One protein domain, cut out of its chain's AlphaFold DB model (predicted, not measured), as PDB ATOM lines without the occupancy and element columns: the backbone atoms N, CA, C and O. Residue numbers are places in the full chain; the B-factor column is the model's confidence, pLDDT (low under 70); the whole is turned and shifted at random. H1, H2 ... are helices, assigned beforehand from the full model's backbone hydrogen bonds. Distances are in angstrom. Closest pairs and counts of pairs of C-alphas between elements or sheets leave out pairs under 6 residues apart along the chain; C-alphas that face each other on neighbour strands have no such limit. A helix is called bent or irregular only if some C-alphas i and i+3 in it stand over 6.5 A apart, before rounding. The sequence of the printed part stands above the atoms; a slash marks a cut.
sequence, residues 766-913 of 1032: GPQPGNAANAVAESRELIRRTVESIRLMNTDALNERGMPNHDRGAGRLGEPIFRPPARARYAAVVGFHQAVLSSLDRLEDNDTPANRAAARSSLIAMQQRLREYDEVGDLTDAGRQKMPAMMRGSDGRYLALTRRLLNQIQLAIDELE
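This is residues 766 to 913 of the 1032 residues of the protein "Oxygen-dependent dichlorochromopyrrolate synthase" of Planctomycetes bacterium TBK1r (UniProt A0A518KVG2). A helical hairpin, H3 and H4, has H1 packed on H3 and H6 packed on H4; H6 crosses the beginning of H1 steeply, which closes a ring of contacts through these four helices. The irregular H2 and the short H5 lie toward the other end of the long axis among long stretches without a named element, and neither touches a helix. The 148 printed residues hold six named helices, in the order H1 to H6, and no named strand; the class is all helix. The whole is compact, with a radius of gyration of the C-alphas of 16.3 A, and it spans 49 by 34 by 23 A along its three main axes.

Begin with H3, residues 826 to 845, the longest helix. H4, residues 849 to 863, forms a helical hairpin with it: they touch, opposite ways at a shallow tilt of 34.8 degrees, only just short of steep. Look for their closest C-alphas at Ser 839 and Ala 855, 5.1 A apart; H3 touches H4 with residues 835 to 843 alone. H1, residues 775 to 791, also touches H3, opposite ways at a shallow tilt of 28 degrees, with the C-alphas of Ile 783 and Leu 837 closest at 6.1 A. H6, residues 899 to 911, touches H4 with residues 905 to 909 alone, opposite ways at a shallow tilt of 27 degrees; the closest C-alphas are those of Arg 856 and Ile 909, 5.4 A apart. H6 also touches H1, at a steep tilt of 54 degrees and opposite ways, and there H1 takes part with residues 775 to 779 alone; the C-alphas of Ala 775 and Ala 908 are closest at 4.6 A. H1 and H4 are near each other, while H3 and H6 are apart. H2, residues 795 to 805, is close to H3 but not clearly touching, with the C-alphas of Thr 795 and Tyr 826 closest at 6.0 A. Their tilt of 69.6 degrees is steep, only just short of about perpendicular, and they run opposite ways. H5, residues 877 to 881, touches no helix. In the backbone, each O i to N i+4 pair of H1, H3, H4, H5 and H6 is within hydrogen-bond range. In H2 3 of 7 such pairs are, beside 3 of 8 O i to N i+3 pairs; H2 is irregular, with C-alphas 800 and 803 8.0 A apart.

Find C-alpha 826 at (-34.060, 26.267, -23.481); from there H3 runs 27.7 A to C-alpha 845 at (-45.623, 45.264, -6.987). After a tight link of three residues, H4 covers 20.9 A from Pro 849 to Gln 863. Go back to C-alpha 775 at (-56.233, 33.165, -7.839), where H1 begins; it is 24.9 A long and ends at Arg 791. H2 measures 14.4 A from Thr 795 to Asn 805, and H5 6.2 A from Asp 877 to Gln 881. H6 runs 18.1 A from Arg 899 to C-alpha 911 at (-60.557, 38.003, -11.536).

The two C-alphas farthest apart are those of Gly 811 and Asn 846, at 50.8 A. The printed part, residues 766 to 913, has no cut. Look for long links at residues 806 to 825, 864 to 876 and 882 to 898; the link from H1 to H2 is tight. The mean pLDDT of the printed part is 82.7, and 18 printed residues are under 70: residues 800 to 806, 808 to 810, 813 to 814, 816 and 819 to 823.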
ATOM      1  N   GLY A 766     -62.156  18.780  -4.687       95.00
ATOM      2  CA  GLY A 766     -62.644  18.746  -6.055       95.00
ATOM      3  C   GLY A 766     -61.853  19.641  -7.022       95.00
ATOM      4  O   GLY A 766     -60.879  20.315  -6.660       95.00
ATOM      5  N   PRO A 767     -62.260  19.640  -8.304       93.75
ATOM      6  CA  PRO A 767     -61.547  20.322  -9.377       93.75
ATOM      7  C   PRO A 767     -61.778  21.836  -9.409       93.75
ATOM      8  O   PRO A 767     -61.121  22.502 -10.193       93.75
ATOM      9  N   GLN A 768     -62.719  22.388  -8.641       93.31
ATOM     10  CA  GLN A 768     -63.016  23.821  -8.667       93.31
ATOM     11  C   GLN A 768     -62.315  24.534  -7.504       93.31
ATOM     12  O   GLN A 768     -62.515  24.136  -6.351       93.31
ATOM     13  N   PRO A 769     -61.477  25.548  -7.766       88.31
ATOM     14  CA  PRO A 769     -60.907  26.366  -6.708       88.31
ATOM     15  C   PRO A 769     -61.972  27.246  -6.045       88.31
ATOM     16  O   PRO A 769     -62.944  27.644  -6.679       88.31
ATOM     17  N   GLY A 770     -61.822  27.489  -4.741       75.69
ATOM     18  CA  GLY A 770     -62.864  28.121  -3.921       75.69
ATOM     19  C   GLY A 770     -62.667  29.614  -3.654       75.69
ATOM     20  O   GLY A 770     -63.605  30.259  -3.199       75.69
ATOM     21  N   ASN A 771     -61.475  30.166  -3.907       75.94
ATOM     22  CA  ASN A 771     -61.124  31.534  -3.529       75.94
ATOM     23  C   ASN A 771     -60.571  32.321  -4.726       75.94
ATOM     24  O   ASN A 771     -59.428  32.116  -5.128       75.94
ATOM     25  N   ALA A 772     -61.376  33.240  -5.266       75.25
ATOM     26  CA  ALA A 772     -60.965  34.114  -6.365       75.25
ATOM     27  C   ALA A 772     -59.873  35.115  -5.957       75.25
ATOM     28  O   ALA A 772     -59.001  35.416  -6.765       75.25
ATOM     29  N   ALA A 773     -59.858  35.572  -4.699       76.81
ATOM     30  CA  ALA A 773     -58.933  36.610  -4.238       76.81
ATOM     31  C   ALA A 773     -57.459  36.169  -4.278       76.81
ATOM     32  O   ALA A 773     -56.574  36.991  -4.490       76.81
ATOM     33  N   ASN A 774     -57.189  34.867  -4.142       86.12
ATOM     34  CA  ASN A 774     -55.830  34.317  -4.201       86.12
ATOM     35  C   ASN A 774     -55.473  33.753  -5.587       86.12
ATOM     36  O   ASN A 774     -54.390  33.190  -5.766       86.12
ATOM     37  N   ALA A 775     -56.365  33.879  -6.575       91.00
ATOM     38  CA  ALA A 775     -56.233  33.165  -7.839       91.00
ATOM     39  C   ALA A 775     -54.967  33.532  -8.618       91.00
ATOM     40  O   ALA A 775     -54.246  32.653  -9.106       91.00
ATOM     41  N   VAL A 776     -54.663  34.828  -8.662       92.38
ATOM     42  CA  VAL A 776     -53.469  35.387  -9.301       92.38
ATOM     43  C   VAL A 776     -52.193  34.919  -8.597       92.38
ATOM     44  O   VAL A 776     -51.276  34.436  -9.263       92.38
ATOM     45  N   ALA A 777     -52.143  34.990  -7.264       92.25
ATOM     46  CA  ALA A 777     -50.970  34.604  -6.477       92.25
ATOM     47  C   ALA A 777     -50.653  33.101  -6.593       92.25
ATOM     48  O   ALA A 777     -49.506  32.717  -6.823       92.25
ATOM     49  N   GLU A 778     -51.669  32.237  -6.516       92.19
ATOM     50  CA  GLU A 778     -51.488  30.791  -6.704       92.19
ATOM     51  C   GLU A 778     -51.071  30.445  -8.143       92.19
ATOM     52  O   GLU A 778     -50.217  29.580  -8.355       92.19
ATOM     53  N   SER A 779     -51.621  31.148  -9.141       93.69
ATOM     54  CA  SER A 779     -51.204  30.985 -10.540       93.69
ATOM     55  C   SER A 779     -49.749  31.407 -10.733       93.69
ATOM     56  O   SER A 779     -48.987  30.689 -11.378       93.69
ATOM     57  N   ARG A 780     -49.329  32.524 -10.126       93.38
ATOM     58  CA  ARG A 780     -47.938  32.993 -10.134       93.38
ATOM     59  C   ARG A 780     -46.987  31.956  -9.549       93.38
ATOM     60  O   ARG A 780     -45.968  31.652 -10.166       93.38
ATOM     61  N   GLU A 781     -47.342  31.368  -8.411       92.44
ATOM     62  CA  GLU A 781     -46.561  30.295  -7.792       92.44
ATOM     63  C   GLU A 781     -46.452  29.070  -8.716       92.44
ATOM     64  O   GLU A 781     -45.357  28.548  -8.923       92.44
ATOM     65  N   LEU A 782     -47.540  28.652  -9.369       93.25
ATOM     66  CA  LEU A 782     -47.496  27.580 -10.371       93.25
ATOM     67  C   LEU A 782     -46.552  27.910 -11.547       93.25
ATOM     68  O   LEU A 782     -45.812  27.036 -12.019       93.25
ATOM     69  N   ILE A 783     -46.531  29.162 -12.018       92.56
ATOM     70  CA  ILE A 783     -45.622  29.584 -13.097       92.56
ATOM     71  C   ILE A 783     -44.171  29.546 -12.615       92.56
ATOM     72  O   ILE A 783     -43.300  29.063 -13.343       92.56
ATOM     73  N   ARG A 784     -43.907  29.962 -11.373       92.75
ATOM     74  CA  ARG A 784     -42.574  29.886 -10.762       92.75
ATOM     75  C   ARG A 784     -42.057  28.447 -10.721       92.75
ATOM     76  O   ARG A 784     -40.991  28.168 -11.271       92.75
ATOM     77  N   ARG A 785     -42.874  27.502 -10.234       92.62
ATOM     78  CA  ARG A 785     -42.578  26.050 -10.269       92.62
ATOM     79  C   ARG A 785     -42.302  25.540 -11.682       92.62
ATOM     80  O   ARG A 785     -41.504  24.623 -11.880       92.62
ATOM     81  N   THR A 786     -42.948  26.131 -12.690       90.12
ATOM     82  CA  THR A 786     -42.711  25.789 -14.098       90.12
ATOM     83  C   THR A 786     -41.304  26.194 -14.537       90.12
ATOM     84  O   THR A 786     -40.590  25.370 -15.111       90.12
ATOM     85  N   VAL A 787     -40.880  27.426 -14.238       89.38
ATOM     86  CA  VAL A 787     -39.524  27.918 -14.545       89.38
ATOM     87  C   VAL A 787     -38.464  27.080 -13.822       89.38
ATOM     88  O   VAL A 787     -37.502  26.630 -14.450       89.38
ATOM     89  N   GLU A 788     -38.679  26.789 -12.539       89.94
ATOM     90  CA  GLU A 788     -37.815  25.921 -11.727       89.94
ATOM     91  C   GLU A 788     -37.706  24.508 -12.315       89.94
ATOM     92  O   GLU A 788     -36.610  23.977 -12.489       89.94
ATOM     93  N   SER A 789     -38.833  23.917 -12.719       88.06
ATOM     94  CA  SER A 789     -38.855  22.592 -13.343       88.06
ATOM     95  C   SER A 789     -38.075  22.563 -14.663       88.06
ATOM     96  O   SER A 789     -37.367  21.592 -14.936       88.06
ATOM     97  N   ILE A 790     -38.156  23.620 -15.485       86.69
ATOM     98  CA  ILE A 790     -37.416  23.711 -16.756       86.69
ATOM     99  C   ILE A 790     -35.903  23.765 -16.513       86.69
ATOM    100  O   ILE A 790     -35.151  23.164 -17.281       86.69
ATOM    101  N   ARG A 791     -35.446  24.414 -15.434       86.00
ATOM    102  CA  ARG A 791     -34.025  24.480 -15.043       86.00
ATOM    103  C   ARG A 791     -33.394  23.095 -14.877       86.00
ATOM    104  O   ARG A 791     -32.214  22.916 -15.166       86.00
ATOM    105  N   LEU A 792     -34.185  22.109 -14.452       87.12
ATOM    106  CA  LEU A 792     -33.750  20.722 -14.260       87.12
ATOM    107  C   LEU A 792     -33.751  19.897 -15.561       87.12
ATOM    108  O   LEU A 792     -33.356  18.730 -15.564       87.12
ATOM    109  N   MET A 793     -34.187  20.477 -16.684       84.75
ATOM    110  CA  MET A 793     -34.325  19.779 -17.960       84.75
ATOM    111  C   MET A 793     -33.159  20.029 -18.911       84.75
ATOM    112  O   MET A 793     -32.847  21.157 -19.287       84.75
ATOM    113  N   ASN A 794     -32.602  18.945 -19.454       84.81
ATOM    114  CA  ASN A 794     -31.696  19.022 -20.596       84.81
ATOM    115  C   ASN A 794     -32.491  18.962 -21.911       84.81
ATOM    116  O   ASN A 794     -32.754  17.885 -22.450       84.81
ATOM    117  N   THR A 795     -32.888  20.132 -22.423       78.25
ATOM    118  CA  THR A 795     -33.705  20.230 -23.647       78.25
ATOM    119  C   THR A 795     -33.045  19.595 -24.876       78.25
ATOM    120  O   THR A 795     -33.748  18.980 -25.674       78.25
ATOM    121  N   ASP A 796     -31.717  19.639 -25.013       77.69
ATOM    122  CA  ASP A 796     -31.011  18.985 -26.124       77.69
ATOM    123  C   ASP A 796     -31.122  17.456 -26.047       77.69
ATOM    124  O   ASP A 796     -31.506  16.807 -27.022       77.69
ATOM    125  N   ALA A 797     -30.900  16.873 -24.865       79.69
ATOM    126  CA  ALA A 797     -31.076  15.436 -24.652       79.69
ATOM    127  C   ALA A 797     -32.539  14.993 -24.849       79.69
ATOM    128  O   ALA A 797     -32.803  13.931 -25.428       79.69
ATOM    129  N   LEU A 798     -33.501  15.808 -24.404       79.00
ATOM    130  CA  LEU A 798     -34.933  15.543 -24.577       79.00
ATOM    131  C   LEU A 798     -35.364  15.616 -26.048       79.00
ATOM    132  O   LEU A 798     -36.161  14.775 -26.472       79.00
ATOM    133  N   ASN A 799     -34.806  16.557 -26.819       74.81
ATOM    134  CA  ASN A 799     -35.021  16.684 -28.263       74.81
ATOM    135  C   ASN A 799     -34.455  15.480 -29.042       74.81
ATOM    136  O   ASN A 799     -35.058  15.067 -30.029       74.81
ATOM    137  N   GLU A 800     -33.308  14.927 -28.629       69.31
ATOM    138  CA  GLU A 800     -32.604  13.882 -29.387       69.31
ATOM    139  C   GLU A 800     -32.982  12.445 -29.003       69.31
ATOM    140  O   GLU A 800     -33.052  11.575 -29.871       69.31
ATOM    141  N   ARG A 801     -33.165  12.157 -27.707       62.41
ATOM    142  CA  ARG A 801     -33.275  10.773 -27.198       62.41
ATOM    143  C   ARG A 801     -34.369  10.554 -26.154       62.41
ATOM    144  O   ARG A 801     -34.720   9.404 -25.905       62.41
ATOM    145  N   GLY A 802     -34.886  11.610 -25.528       63.41
ATOM    146  CA  GLY A 802     -35.855  11.493 -24.436       63.41
ATOM    147  C   GLY A 802     -37.276  11.223 -24.927       63.41
ATOM    148  O   GLY A 802     -37.742  10.088 -24.971       63.41
ATOM    149  N   MET A 803     -37.975  12.284 -25.311       63.66
ATOM    150  CA  MET A 803     -39.424  12.247 -25.523       63.66
ATOM    151  C   MET A 803     -39.902  11.650 -26.859       63.66
ATOM    152  O   MET A 803     -40.955  11.014 -26.850       63.66
ATOM    153  N   PRO A 804     -39.153  11.733 -27.980       63.03
ATOM    154  CA  PRO A 804     -39.504  11.026 -29.222       63.03
ATOM    155  C   PRO A 804     -39.611   9.498 -29.080       63.03
ATOM    156  O   PRO A 804     -40.246   8.832 -29.895       63.03
ATOM    157  N   ASN A 805     -38.990   8.916 -28.046       65.00
ATOM    158  CA  ASN A 805     -39.066   7.481 -27.765       65.00
ATOM    159  C   ASN A 805     -40.375   7.066 -27.074       65.00
ATOM    160  O   ASN A 805     -40.690   5.874 -27.035       65.00
ATOM    161  N   HIS A 806     -41.156   8.015 -26.550       66.31
ATOM    162  CA  HIS A 806     -42.424   7.727 -25.877       66.31
ATOM    163  C   HIS A 806     -43.558   7.402 -26.862       66.31
ATOM    164  O   HIS A 806     -44.442   6.616 -26.522       66.31
ATOM    165  N   ASP A 807     -43.460   7.869 -28.110       70.44
ATOM    166  CA  ASP A 807     -44.417   7.585 -29.192       70.44
ATOM    167  C   ASP A 807     -44.093   6.283 -29.957       70.44
ATOM    168  O   ASP A 807     -44.622   6.032 -31.044       70.44
ATOM    169  N   ARG A 808     -43.219   5.418 -29.415       67.31
ATOM    170  CA  ARG A 808     -42.731   4.203 -30.101       67.31
ATOM    171  C   ARG A 808     -43.855   3.282 -30.582       67.31
ATOM    172  O   ARG A 808     -43.741   2.699 -31.657       67.31
ATOM    173  N   GLY A 809     -44.930   3.154 -29.804       63.69
ATOM    174  CA  GLY A 809     -46.101   2.343 -30.159       63.69
ATOM    175  C   GLY A 809     -47.005   2.963 -31.234       63.69
ATOM    176  O   GLY A 809     -47.866   2.271 -31.762       63.69
ATOM    177  N   ALA A 810     -46.803   4.241 -31.570       67.31
ATOM    178  CA  ALA A 810     -47.617   5.009 -32.512       67.31
ATOM    179  C   ALA A 810     -46.922   5.246 -33.869       67.31
ATOM    180  O   ALA A 810     -47.407   6.025 -34.682       67.31
ATOM    181  N   GLY A 811     -45.775   4.600 -34.120       71.69
ATOM    182  CA  GLY A 811     -45.041   4.713 -35.387       71.69
ATOM    183  C   GLY A 811     -44.246   6.011 -35.566       71.69
ATOM    184  O   GLY A 811     -43.626   6.183 -36.608       71.69
ATOM    185  N   ARG A 812     -44.206   6.885 -34.551       73.38
ATOM    186  CA  ARG A 812     -43.527   8.196 -34.585       73.38
ATOM    187  C   ARG A 812     -42.162   8.190 -33.884       73.38
ATOM    188  O   ARG A 812     -41.709   9.199 -33.348       73.38
ATOM    189  N   LEU A 813     -41.524   7.020 -33.829       68.94
ATOM    190  CA  LEU A 813     -40.262   6.815 -33.119       68.94
ATOM    191  C   LEU A 813     -39.158   7.713 -33.697       68.94
ATOM    192  O   LEU A 813     -38.827   7.605 -34.874       68.94
ATOM    193  N   GLY A 814     -38.556   8.553 -32.853       66.50
ATOM    194  CA  GLY A 814     -37.465   9.445 -33.263       66.50
ATOM    195  C   GLY A 814     -37.916  10.716 -33.994       66.50
ATOM    196  O   GLY A 814     -37.068  11.526 -34.363       66.50
ATOM    197  N   GLU A 815     -39.226  10.930 -34.173       74.62
ATOM    198  CA  GLU A 815     -39.748  12.212 -34.651       74.62
ATOM    199  C   GLU A 815     -39.683  13.260 -33.528       74.62
ATOM    200  O   GLU A 815     -40.264  13.047 -32.459       74.62
ATOM    201  N   PRO A 816     -39.032  14.417 -33.737       69.50
ATOM    202  CA  PRO A 816     -38.974  15.455 -32.716       69.50
ATOM    203  C   PRO A 816     -40.371  16.046 -32.455       69.50
ATOM    204  O   PRO A 816     -41.186  16.195 -33.370       69.50
ATOM    205  N   ILE A 817     -40.647  16.388 -31.191       72.38
ATOM    206  CA  ILE A 817     -41.917  17.009 -30.764       72.38
ATOM    207  C   ILE A 817     -42.094  18.389 -31.413       72.38
ATOM    208  O   ILE A 817     -43.170  18.738 -31.900       72.38
ATOM    209  N   PHE A 818     -41.008  19.156 -31.471       72.31
ATOM    210  CA  PHE A 818     -40.942  20.427 -32.180       72.31
ATOM    211  C   PHE A 818     -40.368  20.165 -33.584       72.31
ATOM    212  O   PHE A 818     -39.302  19.562 -33.724       72.31
ATOM    213  N   ARG A 819     -41.119  20.518 -34.641       60.50
ATOM    214  CA  ARG A 819     -40.765  20.169 -36.032       60.50
ATOM    215  C   ARG A 819     -39.474  20.882 -36.468       60.50
ATOM    216  O   ARG A 819     -39.382  22.096 -36.291       60.50
ATOM    217  N   PRO A 820     -38.517  20.206 -37.131       48.59
ATOM    218  CA  PRO A 820     -37.331  20.861 -37.669       48.59
ATOM    219  C   PRO A 820     -37.703  21.977 -38.661       48.59
ATOM    220  O   PRO A 820     -38.642  21.806 -39.438       48.59
ATOM    221  N   PRO A 821     -36.965  23.100 -38.663       50.31
ATOM    222  CA  PRO A 821     -35.727  23.336 -37.914       50.31
ATOM    223  C   PRO A 821     -35.937  23.771 -36.446       50.31
ATOM    224  O   PRO A 821     -34.956  24.017 -35.742       50.31
ATOM    225  N   ALA A 822     -37.177  23.866 -35.957       57.00
ATOM    226  CA  ALA A 822     -37.488  24.299 -34.599       57.00
ATOM    227  C   ALA A 822     -37.278  23.156 -33.590       57.00
ATOM    228  O   ALA A 822     -38.124  22.290 -33.420       57.00
ATOM    229  N   ARG A 823     -36.132  23.151 -32.905       66.94
ATOM    230  CA  ARG A 823     -35.939  22.401 -31.652       66.94
ATOM    231  C   ARG A 823     -36.532  23.208 -30.494       66.94
ATOM    232  O   ARG A 823     -36.508  24.439 -30.562       66.94
ATOM    233  N   ALA A 824     -36.991  22.558 -29.420       70.44
ATOM    234  CA  ALA A 824     -37.212  23.287 -28.170       70.44
ATOM    235  C   ALA A 824     -35.874  23.878 -27.719       70.44
ATOM    236  O   ALA A 824     -34.951  23.132 -27.401       70.44
ATOM    237  N   ARG A 825     -35.760  25.207 -27.742       77.81
ATOM    238  CA  ARG A 825     -34.574  25.923 -27.265       77.81
ATOM    239  C   ARG A 825     -34.825  26.347 -25.830       77.81
ATOM    240  O   ARG A 825     -35.766  27.104 -25.605       77.81
ATOM    241  N   TYR A 826     -33.969  25.920 -24.903       83.31
ATOM    242  CA  TYR A 826     -34.060  26.267 -23.481       83.31
ATOM    243  C   TYR A 826     -34.402  27.750 -23.251       83.31
ATOM    244  O   TYR A 826     -35.413  28.058 -22.630       83.31
ATOM    245  N   ALA A 827     -33.639  28.663 -23.867       81.50
ATOM    246  CA  ALA A 827     -33.837  30.108 -23.728       81.50
ATOM    247  C   ALA A 827     -35.225  30.599 -24.182       81.50
ATOM    248  O   ALA A 827     -35.779  31.508 -23.577       81.50
ATOM    249  N   ALA A 828     -35.806  29.996 -25.225       79.12
ATOM    250  CA  ALA A 828     -37.136  30.376 -25.702       79.12
ATOM    251  C   ALA A 828     -38.241  29.869 -24.764       79.12
ATOM    252  O   ALA A 828     -39.211  30.579 -24.518       79.12
ATOM    253  N   VAL A 829     -38.085  28.650 -24.230       80.69
ATOM    254  CA  VAL A 829     -39.052  28.052 -23.300       80.69
ATOM    255  C   VAL A 829     -39.038  28.797 -21.966       80.69
ATOM    256  O   VAL A 829     -40.097  29.200 -21.491       80.69
ATOM    257  N   VAL A 830     -37.855  29.027 -21.390       85.44
ATOM    258  CA  VAL A 830     -37.712  29.799 -20.147       85.44
ATOM    259  C   VAL A 830     -38.168  31.238 -20.353       85.44
ATOM    260  O   VAL A 830     -38.956  31.726 -19.556       85.44
ATOM    261  N   GLY A 831     -37.764  31.894 -21.448       84.50
ATOM    262  CA  GLY A 831     -38.142  33.282 -21.722       84.50
ATOM    263  C   GLY A 831     -39.656  33.504 -21.800       84.50
ATOM    264  O   GLY A 831     -40.140  34.515 -21.305       84.50
ATOM    265  N   PHE A 832     -40.414  32.550 -22.357       86.75
ATOM    266  CA  PHE A 832     -41.879  32.619 -22.355       86.75
ATOM    267  C   PHE A 832     -42.455  32.579 -20.931       86.75
ATOM    268  O   PHE A 832     -43.221  33.464 -20.562       86.75
ATOM    269  N   HIS A 833     -42.074  31.585 -20.124       88.81
ATOM    270  CA  HIS A 833     -42.612  31.430 -18.768       88.81
ATOM    271  C   HIS A 833     -42.150  32.553 -17.837       88.81
ATOM    272  O   HIS A 833     -42.942  33.044 -17.041       88.81
ATOM    273  N   GLN A 834     -40.905  33.012 -17.990       88.69
ATOM    274  CA  GLN A 834     -40.378  34.154 -17.251       88.69
ATOM    275  C   GLN A 834     -41.144  35.435 -17.590       88.69
ATOM    276  O   GLN A 834     -41.423  36.217 -16.696       88.69
ATOM    277  N   ALA A 835     -41.539  35.645 -18.852       86.88
ATOM    278  CA  ALA A 835     -42.345  36.807 -19.221       86.88
ATOM    279  C   ALA A 835     -43.731  36.790 -18.555       86.88
ATOM    280  O   ALA A 835     -44.187  37.832 -18.087       86.88
ATOM    281  N   VAL A 836     -44.371  35.614 -18.471       91.12
ATOM    282  CA  VAL A 836     -45.640  35.448 -17.739       91.12
ATOM    283  C   VAL A 836     -45.431  35.733 -16.250       91.12
ATOM    284  O   VAL A 836     -46.164  36.535 -15.682       91.12
ATOM    285  N   LEU A 837     -44.399  35.138 -15.642       91.88
ATOM    286  CA  LEU A 837     -44.057  35.331 -14.232       91.88
ATOM    287  C   LEU A 837     -43.795  36.806 -13.909       91.88
ATOM    288  O   LEU A 837     -44.464  37.362 -13.049       91.88
ATOM    289  N   SER A 838     -42.936  37.475 -14.682       90.00
ATOM    290  CA  SER A 838     -42.638  38.900 -14.508       90.00
ATOM    291  C   SER A 838     -43.856  39.801 -14.706       90.00
ATOM    292  O   SER A 838     -43.899  40.888 -14.142       90.00
ATOM    293  N   SER A 839     -44.848  39.396 -15.508       89.88
ATOM    294  CA  SER A 839     -46.100  40.152 -15.611       89.88
ATOM    295  C   SER A 839     -46.956  40.038 -14.352       89.88
ATOM    296  O   SER A 839     -47.654  40.992 -14.025       89.88
ATOM    297  N   LEU A 840     -46.913  38.893 -13.667       92.56
ATOM    298  CA  LEU A 840     -47.618  38.665 -12.406       92.56
ATOM    299  C   LEU A 840     -46.868  39.283 -11.217       92.56
ATOM    300  O   LEU A 840     -47.515  39.806 -10.318       92.56
ATOM    301  N   ASP A 841     -45.531  39.266 -11.227       90.75
ATOM    302  CA  ASP A 841     -44.709  39.958 -10.223       90.75
ATOM    303  C   ASP A 841     -44.949  41.484 -10.303       90.75
ATOM    304  O   ASP A 841     -45.290  42.106  -9.305       90.75
ATOM    305  N   ARG A 842     -44.932  42.088 -11.508       89.50
ATOM    306  CA  ARG A 842     -45.254  43.525 -11.682       89.50
ATOM    307  C   ARG A 842     -46.649  43.910 -11.192       89.50
ATOM    308  O   ARG A 842     -46.852  45.043 -10.763       89.50
ATOM    309  N   LEU A 843     -47.617  43.008 -11.344       88.25
ATOM    310  CA  LEU A 843     -48.975  43.221 -10.856       88.25
ATOM    311  C   LEU A 843     -49.013  43.241  -9.322       88.25
ATOM    312  O   LEU A 843     -49.707  44.076  -8.757       88.25
ATOM    313  N   GLU A 844     -48.259  42.357  -8.665       90.31
ATOM    314  CA  GLU A 844     -48.122  42.361  -7.205       90.31
ATOM    315  C   GLU A 844     -47.423  43.622  -6.695       90.31
ATOM    316  O   GLU A 844     -47.887  44.221  -5.729       90.31
ATOM    317  N   ASP A 845     -46.353  44.052  -7.366       88.25
ATOM    318  CA  ASP A 845     -45.623  45.264  -6.987       88.25
ATOM    319  C   ASP A 845     -46.479  46.531  -7.151       88.25
ATOM    320  O   ASP A 845     -46.336  47.493  -6.392       88.25
ATOM    321  N   ASN A 846     -47.340  46.568  -8.176       85.38
ATOM    322  CA  ASN A 846     -48.164  47.730  -8.492       85.38
ATOM    323  C   ASN A 846     -49.443  47.344  -9.260       85.38
ATOM    324  O   ASN A 846     -49.428  47.188 -10.488       85.38
ATOM    325  N   ASP A 847     -50.572  47.259  -8.554       85.88
ATOM    326  CA  ASP A 847     -51.871  46.891  -9.130       85.88
ATOM    327  C   ASP A 847     -52.513  48.054  -9.912       85.88
ATOM    328  O   ASP A 847     -53.355  48.803  -9.419       85.88
ATOM    329  N   THR A 848     -52.072  48.232 -11.160       79.25
ATOM    330  CA  THR A 848     -52.620  49.221 -12.104       79.25
ATOM    331  C   THR A 848     -53.464  48.551 -13.190       79.25
ATOM    332  O   THR A 848     -53.206  47.396 -13.538       79.25
ATOM    333  N   PRO A 849     -54.403  49.272 -13.839       72.31
ATOM    334  CA  PRO A 849     -55.184  48.722 -14.952       72.31
ATOM    335  C   PRO A 849     -54.312  48.136 -16.077       72.31
ATOM    336  O   PRO A 849     -54.637  47.091 -16.641       72.31
ATOM    337  N   ALA A 850     -53.177  48.778 -16.372       70.62
ATOM    338  CA  ALA A 850     -52.214  48.312 -17.368       70.62
ATOM    339  C   ALA A 850     -51.558  46.983 -16.958       70.62
ATOM    340  O   ALA A 850     -51.506  46.046 -17.758       70.62
ATOM    341  N   ASN A 851     -51.119  46.869 -15.700       79.00
ATOM    342  CA  ASN A 851     -50.520  45.639 -15.183       79.00
ATOM    343  C   ASN A 851     -51.538  44.495 -15.101       79.00
ATOM    344  O   ASN A 851     -51.201  43.368 -15.471       79.00
ATOM    345  N   ARG A 852     -52.795  44.777 -14.725       82.88
ATOM    346  CA  ARG A 852     -53.894  43.795 -14.754       82.88
ATOM    347  C   ARG A 852     -54.143  43.271 -16.166       82.88
ATOM    348  O   ARG A 852     -54.177  42.058 -16.376       82.88
ATOM    349  N   ALA A 853     -54.243  44.168 -17.150       77.19
ATOM    350  CA  ALA A 853     -54.429  43.793 -18.552       77.19
ATOM    351  C   ALA A 853     -53.251  42.956 -19.085       77.19
ATOM    352  O   ALA A 853     -53.465  41.919 -19.716       77.19
ATOM    353  N   ALA A 854     -52.008  43.351 -18.790       76.94
ATOM    354  CA  ALA A 854     -50.813  42.615 -19.197       76.94
ATOM    355  C   ALA A 854     -50.733  41.213 -18.560       76.94
ATOM    356  O   ALA A 854     -50.437  40.231 -19.255       76.94
ATOM    357  N   ALA A 855     -51.041  41.104 -17.263       87.94
ATOM    358  CA  ALA A 855     -51.101  39.836 -16.541       87.94
ATOM    359  C   ALA A 855     -52.172  38.911 -17.132       87.94
ATOM    360  O   ALA A 855     -51.880  37.755 -17.452       87.94
ATOM    361  N   ARG A 856     -53.377  39.439 -17.379       89.44
ATOM    362  CA  ARG A 856     -54.484  38.695 -17.991       89.44
ATOM    363  C   ARG A 856     -54.112  38.174 -19.376       89.44
ATOM    364  O   ARG A 856     -54.246  36.980 -19.638       89.44
ATOM    365  N   SER A 857     -53.585  39.034 -20.247       82.12
ATOM    366  CA  SER A 857     -53.135  38.644 -21.589       82.12
ATOM    367  C   SER A 857     -52.045  37.570 -21.550       82.12
ATOM    368  O   SER A 857     -52.072  36.625 -22.343       82.12
ATOM    369  N   SER A 858     -51.109  37.663 -20.600       87.88
ATOM    370  CA  SER A 858     -50.051  36.663 -20.412       87.88
ATOM    371  C   SER A 858     -50.606  35.310 -19.952       87.88
ATOM    372  O   SER A 858     -50.209  34.272 -20.490       87.88
ATOM    373  N   LEU A 859     -51.562  35.305 -19.015       92.25
ATOM    374  CA  LEU A 859     -52.237  34.089 -18.555       92.25
ATOM    375  C   LEU A 859     -53.073  33.440 -19.667       92.25
ATOM    376  O   LEU A 859     -52.971  32.232 -19.860       92.25
ATOM    377  N   ILE A 860     -53.814  34.220 -20.463       88.50
ATOM    378  CA  ILE A 860     -54.566  33.714 -21.628       88.50
ATOM    379  C   ILE A 860     -53.614  33.084 -22.651       88.50
ATOM    380  O   ILE A 860     -53.846  31.971 -23.132       88.50
ATOM    381  N   ALA A 861     -52.506  33.760 -22.967       83.81
ATOM    382  CA  ALA A 861     -51.506  33.233 -23.892       83.81
ATOM    383  C   ALA A 861     -50.908  31.908 -23.391       83.81
ATOM    384  O   ALA A 861     -50.639  31.003 -24.190       83.81
ATOM    385  N   MET A 862     -50.696  31.769 -22.082       89.25
ATOM    386  CA  MET A 862     -50.278  30.503 -21.489       89.25
ATOM    387  C   MET A 862     -51.381  29.445 -21.574       89.25
ATOM    388  O   MET A 862     -51.109  28.344 -22.054       89.25
ATOM    389  N   GLN A 863     -52.611  29.776 -21.178       90.75
ATOM    390  CA  GLN A 863     -53.754  28.865 -21.164       90.75
ATOM    391  C   GLN A 863     -54.012  28.239 -22.540       90.75
ATOM    392  O   GLN A 863     -54.158  27.025 -22.642       90.75
ATOM    393  N   GLN A 864     -53.943  29.024 -23.619       87.56
ATOM    394  CA  GLN A 864     -54.100  28.538 -25.001       87.56
ATOM    395  C   GLN A 864     -53.075  27.465 -25.411       87.56
ATOM    396  O   GLN A 864     -53.270  26.748 -26.395       87.56
ATOM    397  N   ARG A 865     -51.954  27.369 -24.690       87.56
ATOM    398  CA  ARG A 865     -50.889  26.393 -24.935       87.56
ATOM    399  C   ARG A 865     -50.923  25.229 -23.948       87.56
ATOM    400  O   ARG A 865     -50.144  24.297 -24.141       87.56
ATOM    401  N   LEU A 866     -51.764  25.264 -22.915       91.75
ATOM    402  CA  LEU A 866     -51.900  24.172 -21.957       91.75
ATOM    403  C   LEU A 866     -52.653  22.989 -22.572       91.75
ATOM    404  O   LEU A 866     -53.474  23.124 -23.479       91.75
ATOM    405  N   ARG A 867     -52.298  21.802 -22.092       92.38
ATOM    406  CA  ARG A 867     -52.931  20.533 -22.417       92.38
ATOM    407  C   ARG A 867     -54.075  20.282 -21.450       92.38
ATOM    408  O   ARG A 867     -53.848  20.225 -20.239       92.38
ATOM    409  N   GLU A 868     -55.254  20.034 -22.004       90.50
ATOM    410  CA  GLU A 868     -56.403  19.574 -21.238       90.50
ATOM    411  C   GLU A 868     -56.285  18.087 -20.881       90.50
ATOM    412  O   GLU A 868     -55.568  17.298 -21.506       90.50
ATOM    413  N   TYR A 869     -56.990  17.676 -19.832       87.00
ATOM    414  CA  TYR A 869     -56.884  16.321 -19.282       87.00
ATOM    415  C   TYR A 869     -57.370  15.218 -20.242       87.00
ATOM    416  O   TYR A 869     -56.964  14.065 -20.102       87.00
ATOM    417  N   ASP A 870     -58.237  15.537 -21.201       89.69
ATOM    418  CA  ASP A 870     -58.724  14.632 -22.247       89.69
ATOM    419  C   ASP A 870     -57.829  14.624 -23.503       89.69
ATOM    420  O   ASP A 870     -57.940  13.731 -24.345       89.69
ATOM    421  N   GLU A 871     -56.856  15.534 -23.580       91.12
ATOM    422  CA  GLU A 871     -55.894  15.663 -24.680       91.12
ATOM    423  C   GLU A 871     -54.567  14.926 -24.424       91.12
ATOM    424  O   GLU A 871     -53.666  14.941 -25.261       91.12
ATOM    425  N   VAL A 872     -54.417  14.227 -23.293       88.56
ATOM    426  CA  VAL A 872     -53.196  13.459 -22.937       88.56
ATOM    427  C   VAL A 872     -52.804  12.409 -23.982       88.56
ATOM    428  O   VAL A 872     -51.637  12.020 -24.089       88.56
ATOM    429  N   GLY A 873     -53.776  11.956 -24.775       84.62
ATOM    430  CA  GLY A 873     -53.591  11.032 -25.887       84.62
ATOM    431  C   GLY A 873     -53.482  11.676 -27.270       84.62
ATOM    432  O   GLY A 873     -53.342  10.918 -28.231       84.62
ATOM    433  N   ASP A 874     -53.554  13.006 -27.397       86.56
ATOM    434  CA  ASP A 874     -53.452  13.696 -28.685       86.56
ATOM    435  C   ASP A 874     -52.003  13.694 -29.187       86.56
ATOM    436  O   ASP A 874     -51.143  14.463 -28.754       86.56
ATOM    437  N   LEU A 875     -51.745  12.791 -30.131       80.25
ATOM    438  CA  LEU A 875     -50.448  12.640 -30.770       80.25
ATOM    439  C   LEU A 875     -50.314  13.496 -32.032       80.25
ATOM    440  O   LEU A 875     -49.362  13.273 -32.771       80.25
ATOM    441  N   THR A 876     -51.219  14.428 -32.344       83.56
ATOM    442  CA  THR A 876     -50.997  15.390 -33.437       83.56
ATOM    443  C   THR A 876     -49.816  16.306 -33.111       83.56
ATOM    444  O   THR A 876     -49.417  16.456 -31.960       83.56
ATOM    445  N   ASP A 877     -49.213  16.944 -34.116       78.50
ATOM    446  CA  ASP A 877     -48.109  17.874 -33.832       78.50
ATOM    447  C   ASP A 877     -48.538  19.059 -32.965       78.50
ATOM    448  O   ASP A 877     -47.741  19.513 -32.152       78.50
ATOM    449  N   ALA A 878     -49.798  19.491 -33.072       81.50
ATOM    450  CA  ALA A 878     -50.372  20.487 -32.176       81.50
ATOM    451  C   ALA A 878     -50.472  19.955 -30.732       81.50
ATOM    452  O   ALA A 878     -49.940  20.584 -29.820       81.50
ATOM    453  N   GLY A 879     -51.057  18.770 -30.517       84.00
ATOM    454  CA  GLY A 879     -51.212  18.171 -29.181       84.00
ATOM    455  C   GLY A 879     -49.890  17.852 -28.470       84.00
ATOM    456  O   GLY A 879     -49.729  18.108 -27.270       84.00
ATOM    457  N   ARG A 880     -48.881  17.377 -29.213       80.38
ATOM    458  CA  ARG A 880     -47.535  17.109 -28.665       80.38
ATOM    459  C   ARG A 880     -46.797  18.385 -28.251       80.38
ATOM    460  O   ARG A 880     -45.951  18.328 -27.360       80.38
ATOM    461  N   GLN A 881     -47.113  19.519 -28.879       80.38
ATOM    462  CA  GLN A 881     -46.519  20.827 -28.579       80.38
ATOM    463  C   GLN A 881     -47.212  21.562 -27.423       80.38
ATOM    464  O   GLN A 881     -46.656  22.540 -26.923       80.38
ATOM    465  N   LYS A 882     -48.377  21.082 -26.960       87.06
ATOM    466  CA  LYS A 882     -49.041  21.611 -25.762       87.06
ATOM    467  C   LYS A 882     -48.234  21.355 -24.486       87.06
ATOM    468  O   LYS A 882     -47.517  20.354 -24.353       87.06
ATOM    469  N   MET A 883     -48.380  22.267 -23.535       87.38
ATOM    470  CA  MET A 883     -47.716  22.273 -22.238       87.38
ATOM    471  C   MET A 883     -48.508  21.488 -21.181       87.38
ATOM    472  O   MET A 883     -49.730  21.565 -21.189       87.38
ATOM    473  N   PRO A 884     -47.869  20.749 -20.255       87.06
ATOM    474  CA  PRO A 884     -46.426  20.557 -20.114       87.06
ATOM    475  C   PRO A 884     -45.852  19.707 -21.257       87.06
ATOM    476  O   PRO A 884     -46.203  18.538 -21.449       87.06
ATOM    477  N   ALA A 885     -44.989  20.319 -22.066       77.56
ATOM    478  CA  ALA A 885     -44.394  19.678 -23.225       77.56
ATOM    479  C   ALA A 885     -43.199  18.856 -22.751       77.56
ATOM    480  O   ALA A 885     -42.569  19.185 -21.749       77.56
ATOM    481  N   MET A 886     -42.862  17.792 -23.476       77.81
ATOM    482  CA  MET A 886     -41.708  16.953 -23.132       77.81
ATOM    483  C   MET A 886     -41.778  16.297 -21.729       77.81
ATOM    484  O   MET A 886     -40.749  15.931 -21.167       77.81
ATOM    485  N   MET A 887     -42.987  16.095 -21.190       82.69
ATOM    486  CA  MET A 887     -43.252  15.366 -19.943       82.69
ATOM    487  C   MET A 887     -44.300  14.263 -20.163       82.69
ATOM    488  O   MET A 887     -45.160  14.375 -21.041       82.69
ATOM    489  N   ARG A 888     -44.243  13.191 -19.363       79.06
ATOM    490  CA  ARG A 888     -45.121  12.013 -19.474       79.06
ATOM    491  C   ARG A 888     -45.710  11.648 -18.111       79.06
ATOM    492  O   ARG A 888     -45.000  11.709 -17.112       79.06
ATOM    493  N   GLY A 889     -46.979  11.250 -18.086       76.00
ATOM    494  CA  GLY A 889     -47.628  10.649 -16.923       76.00
ATOM    495  C   GLY A 889     -47.225   9.185 -16.712       76.00
ATOM    496  O   GLY A 889     -46.617   8.546 -17.577       76.00
ATOM    497  N   SER A 890     -47.582   8.632 -15.549       71.50
ATOM    498  CA  SER A 890     -47.353   7.217 -15.210       71.50
ATOM    499  C   SER A 890     -48.167   6.253 -16.083       71.50
ATOM    500  O   SER A 890     -47.713   5.155 -16.388       71.50
ATOM    501  N   ASP A 891     -49.326   6.690 -16.574       73.00
ATOM    502  CA  ASP A 891     -50.165   5.987 -17.555       73.00
ATOM    503  C   ASP A 891     -49.514   5.851 -18.943       73.00
ATOM    504  O   ASP A 891     -50.020   5.173 -19.839       73.00
ATOM    505  N   GLY A 892     -48.370   6.501 -19.128       74.00
ATOM    506  CA  GLY A 892     -47.634   6.492 -20.362       74.00
ATOM    507  C   GLY A 892     -48.170   7.456 -21.426       74.00
ATOM    508  O   GLY A 892     -47.753   7.358 -22.586       74.00
ATOM    509  N   ARG A 893     -49.049   8.385 -21.063       81.69
ATOM    510  CA  ARG A 893     -49.534   9.469 -21.924       81.69
ATOM    511  C   ARG A 893     -48.816  10.775 -21.603       81.69
ATOM    512  O   ARG A 893     -47.989  10.829 -20.692       81.69
ATOM    513  N   TYR A 894     -49.055  11.821 -22.383       85.38
ATOM    514  CA  TYR A 894     -48.461  13.117 -22.079       85.38
ATOM    515  C   TYR A 894     -49.017  13.682 -20.766       85.38
ATOM    516  O   TYR A 894     -50.194  13.508 -20.467       85.38
ATOM    517  N   LEU A 895     -48.173  14.351 -19.975       87.94
ATOM    518  CA  LEU A 895     -48.594  14.910 -18.686       87.94
ATOM    519  C   LEU A 895     -49.627  16.033 -18.887       87.94
ATOM    520  O   LEU A 895     -49.456  16.868 -19.769       87.94
ATOM    521  N   ALA A 896     -50.651  16.090 -18.040       90.94
ATOM    522  CA  ALA A 896     -51.514  17.258 -17.871       90.94
ATOM    523  C   ALA A 896     -51.460  17.731 -16.409       90.94
ATOM    524  O   ALA A 896     -51.186  16.935 -15.497       90.94
ATOM    525  N   LEU A 897     -51.712  19.026 -16.200       92.19
ATOM    526  CA  LEU A 897     -51.953  19.580 -14.867       92.19
ATOM    527  C   LEU A 897     -53.241  18.982 -14.279       92.19
ATOM    528  O   LEU A 897     -54.058  18.394 -14.993       92.19
ATOM    529  N   THR A 898     -53.426  19.101 -12.965       92.56
ATOM    530  CA  THR A 898     -54.713  18.740 -12.360       92.56
ATOM    531  C   THR A 898     -55.792  19.706 -12.866       92.56
ATOM    532  O   THR A 898     -55.505  20.857 -13.199       92.56
ATOM    533  N   ARG A 899     -57.051  19.257 -12.923       93.88
ATOM    534  CA  ARG A 899     -58.181  20.120 -13.304       93.88
ATOM    535  C   ARG A 899     -58.283  21.327 -12.377       93.88
ATOM    536  O   ARG A 899     -58.591  22.415 -12.838       93.88
ATOM    537  N   ARG A 900     -57.972  21.135 -11.091       93.81
ATOM    538  CA  ARG A 900     -57.919  22.214 -10.102       93.81
ATOM    539  C   ARG A 900     -56.904  23.294 -10.468       93.81
ATOM    540  O   ARG A 900     -57.272  24.460 -10.466       93.81
ATOM    541  N   LEU A 901     -55.681  22.921 -10.843       93.25
ATOM    542  CA  LEU A 901     -54.656  23.883 -11.269       93.25
ATOM    543  C   LEU A 901     -55.035  24.599 -12.577       93.25
ATOM    544  O   LEU A 901     -54.786  25.792 -12.710       93.25
ATOM    545  N   LEU A 902     -55.663  23.904 -13.534       93.50
ATOM    546  CA  LEU A 902     -56.161  24.542 -14.763       93.50
ATOM    547  C   LEU A 902     -57.279  25.551 -14.467       93.50
ATOM    548  O   LEU A 902     -57.243  26.679 -14.954       93.50
ATOM    549  N   ASN A 903     -58.235  25.171 -13.619       94.12
ATOM    550  CA  ASN A 903     -59.318  26.056 -13.200       94.12
ATOM    551  C   ASN A 903     -58.810  27.224 -12.342       94.12
ATOM    552  O   ASN A 903     -59.414  28.288 -12.379       94.12
ATOM    553  N   GLN A 904     -57.693  27.068 -11.619       94.00
ATOM    554  CA  GLN A 904     -57.031  28.166 -10.903       94.00
ATOM    555  C   GLN A 904     -56.569  29.265 -11.861       94.00
ATOM    556  O   GLN A 904     -56.810  30.443 -11.613       94.00
ATOM    557  N   ILE A 905     -55.950  28.870 -12.977       94.06
ATOM    558  CA  ILE A 905     -55.508  29.802 -14.018       94.06
ATOM    559  C   ILE A 905     -56.714  30.507 -14.645       94.06
ATOM    560  O   ILE A 905     -56.670  31.717 -14.847       94.06
ATOM    561  N   GLN A 906     -57.801  29.775 -14.918       93.31
ATOM    562  CA  GLN A 906     -59.038  30.382 -15.421       93.31
ATOM    563  C   GLN A 906     -59.615  31.391 -14.420       93.31
ATOM    564  O   GLN A 906     -59.930  32.510 -14.803       93.31
ATOM    565  N   LEU A 907     -59.689  31.030 -13.137       92.94
ATOM    566  CA  LEU A 907     -60.210  31.913 -12.098       92.94
ATOM    567  C   LEU A 907     -59.374  33.195 -11.960       92.94
ATOM    568  O   LEU A 907     -59.930  34.263 -11.733       92.94
ATOM    569  N   ALA A 908     -58.053  33.107 -12.145       93.31
ATOM    570  CA  ALA A 908     -57.176  34.276 -12.173       93.31
ATOM    571  C   ALA A 908     -57.442  35.174 -13.393       93.31
ATOM    572  O   ALA A 908     -57.433  36.393 -13.273       93.31
ATOM    573  N   ILE A 909     -57.704  34.590 -14.567       92.56
ATOM    574  CA  ILE A 909     -58.081  35.348 -15.772       92.56
ATOM    575  C   ILE A 909     -59.404  36.095 -15.559       92.56
ATOM    576  O   ILE A 909     -59.513  37.254 -15.965       92.56
ATOM    577  N   ASP A 910     -60.376  35.436 -14.923       90.19
ATOM    578  CA  ASP A 910     -61.701  35.994 -14.642       90.19
ATOM    579  C   ASP A 910     -61.628  37.114 -13.587       90.19
ATOM    580  O   ASP A 910     -62.289  38.141 -13.724       90.19
ATOM    581  N   GLU A 911     -60.796  36.962 -12.550       89.00
ATOM    582  CA  GLU A 911     -60.557  38.003 -11.536       89.00
ATOM    583  C   GLU A 911     -59.947  39.266 -12.161       89.00
ATOM    584  O   GLU A 911     -60.396  40.386 -11.904       89.00
ATOM    585  N   LEU A 912     -58.994  39.098 -13.077       86.19
ATOM    586  CA  LEU A 912     -58.358  40.217 -13.769       86.19
ATOM    587  C   LEU A 912     -59.287  40.932 -14.769       86.19
ATOM    588  O   LEU A 912     -58.909  41.969 -15.315       86.19
ATOM    589  N   GLU A 913     -60.494  40.411 -15.019       73.88
ATOM    590  CA  GLU A 913     -61.503  41.007 -15.904       73.88
ATOM    591  C   GLU A 913     -62.318  42.129 -15.230       73.88
ATOM    592  O   GLU A 913     -62.881  42.980 -15.927       73.88
TER     593      GLU A 913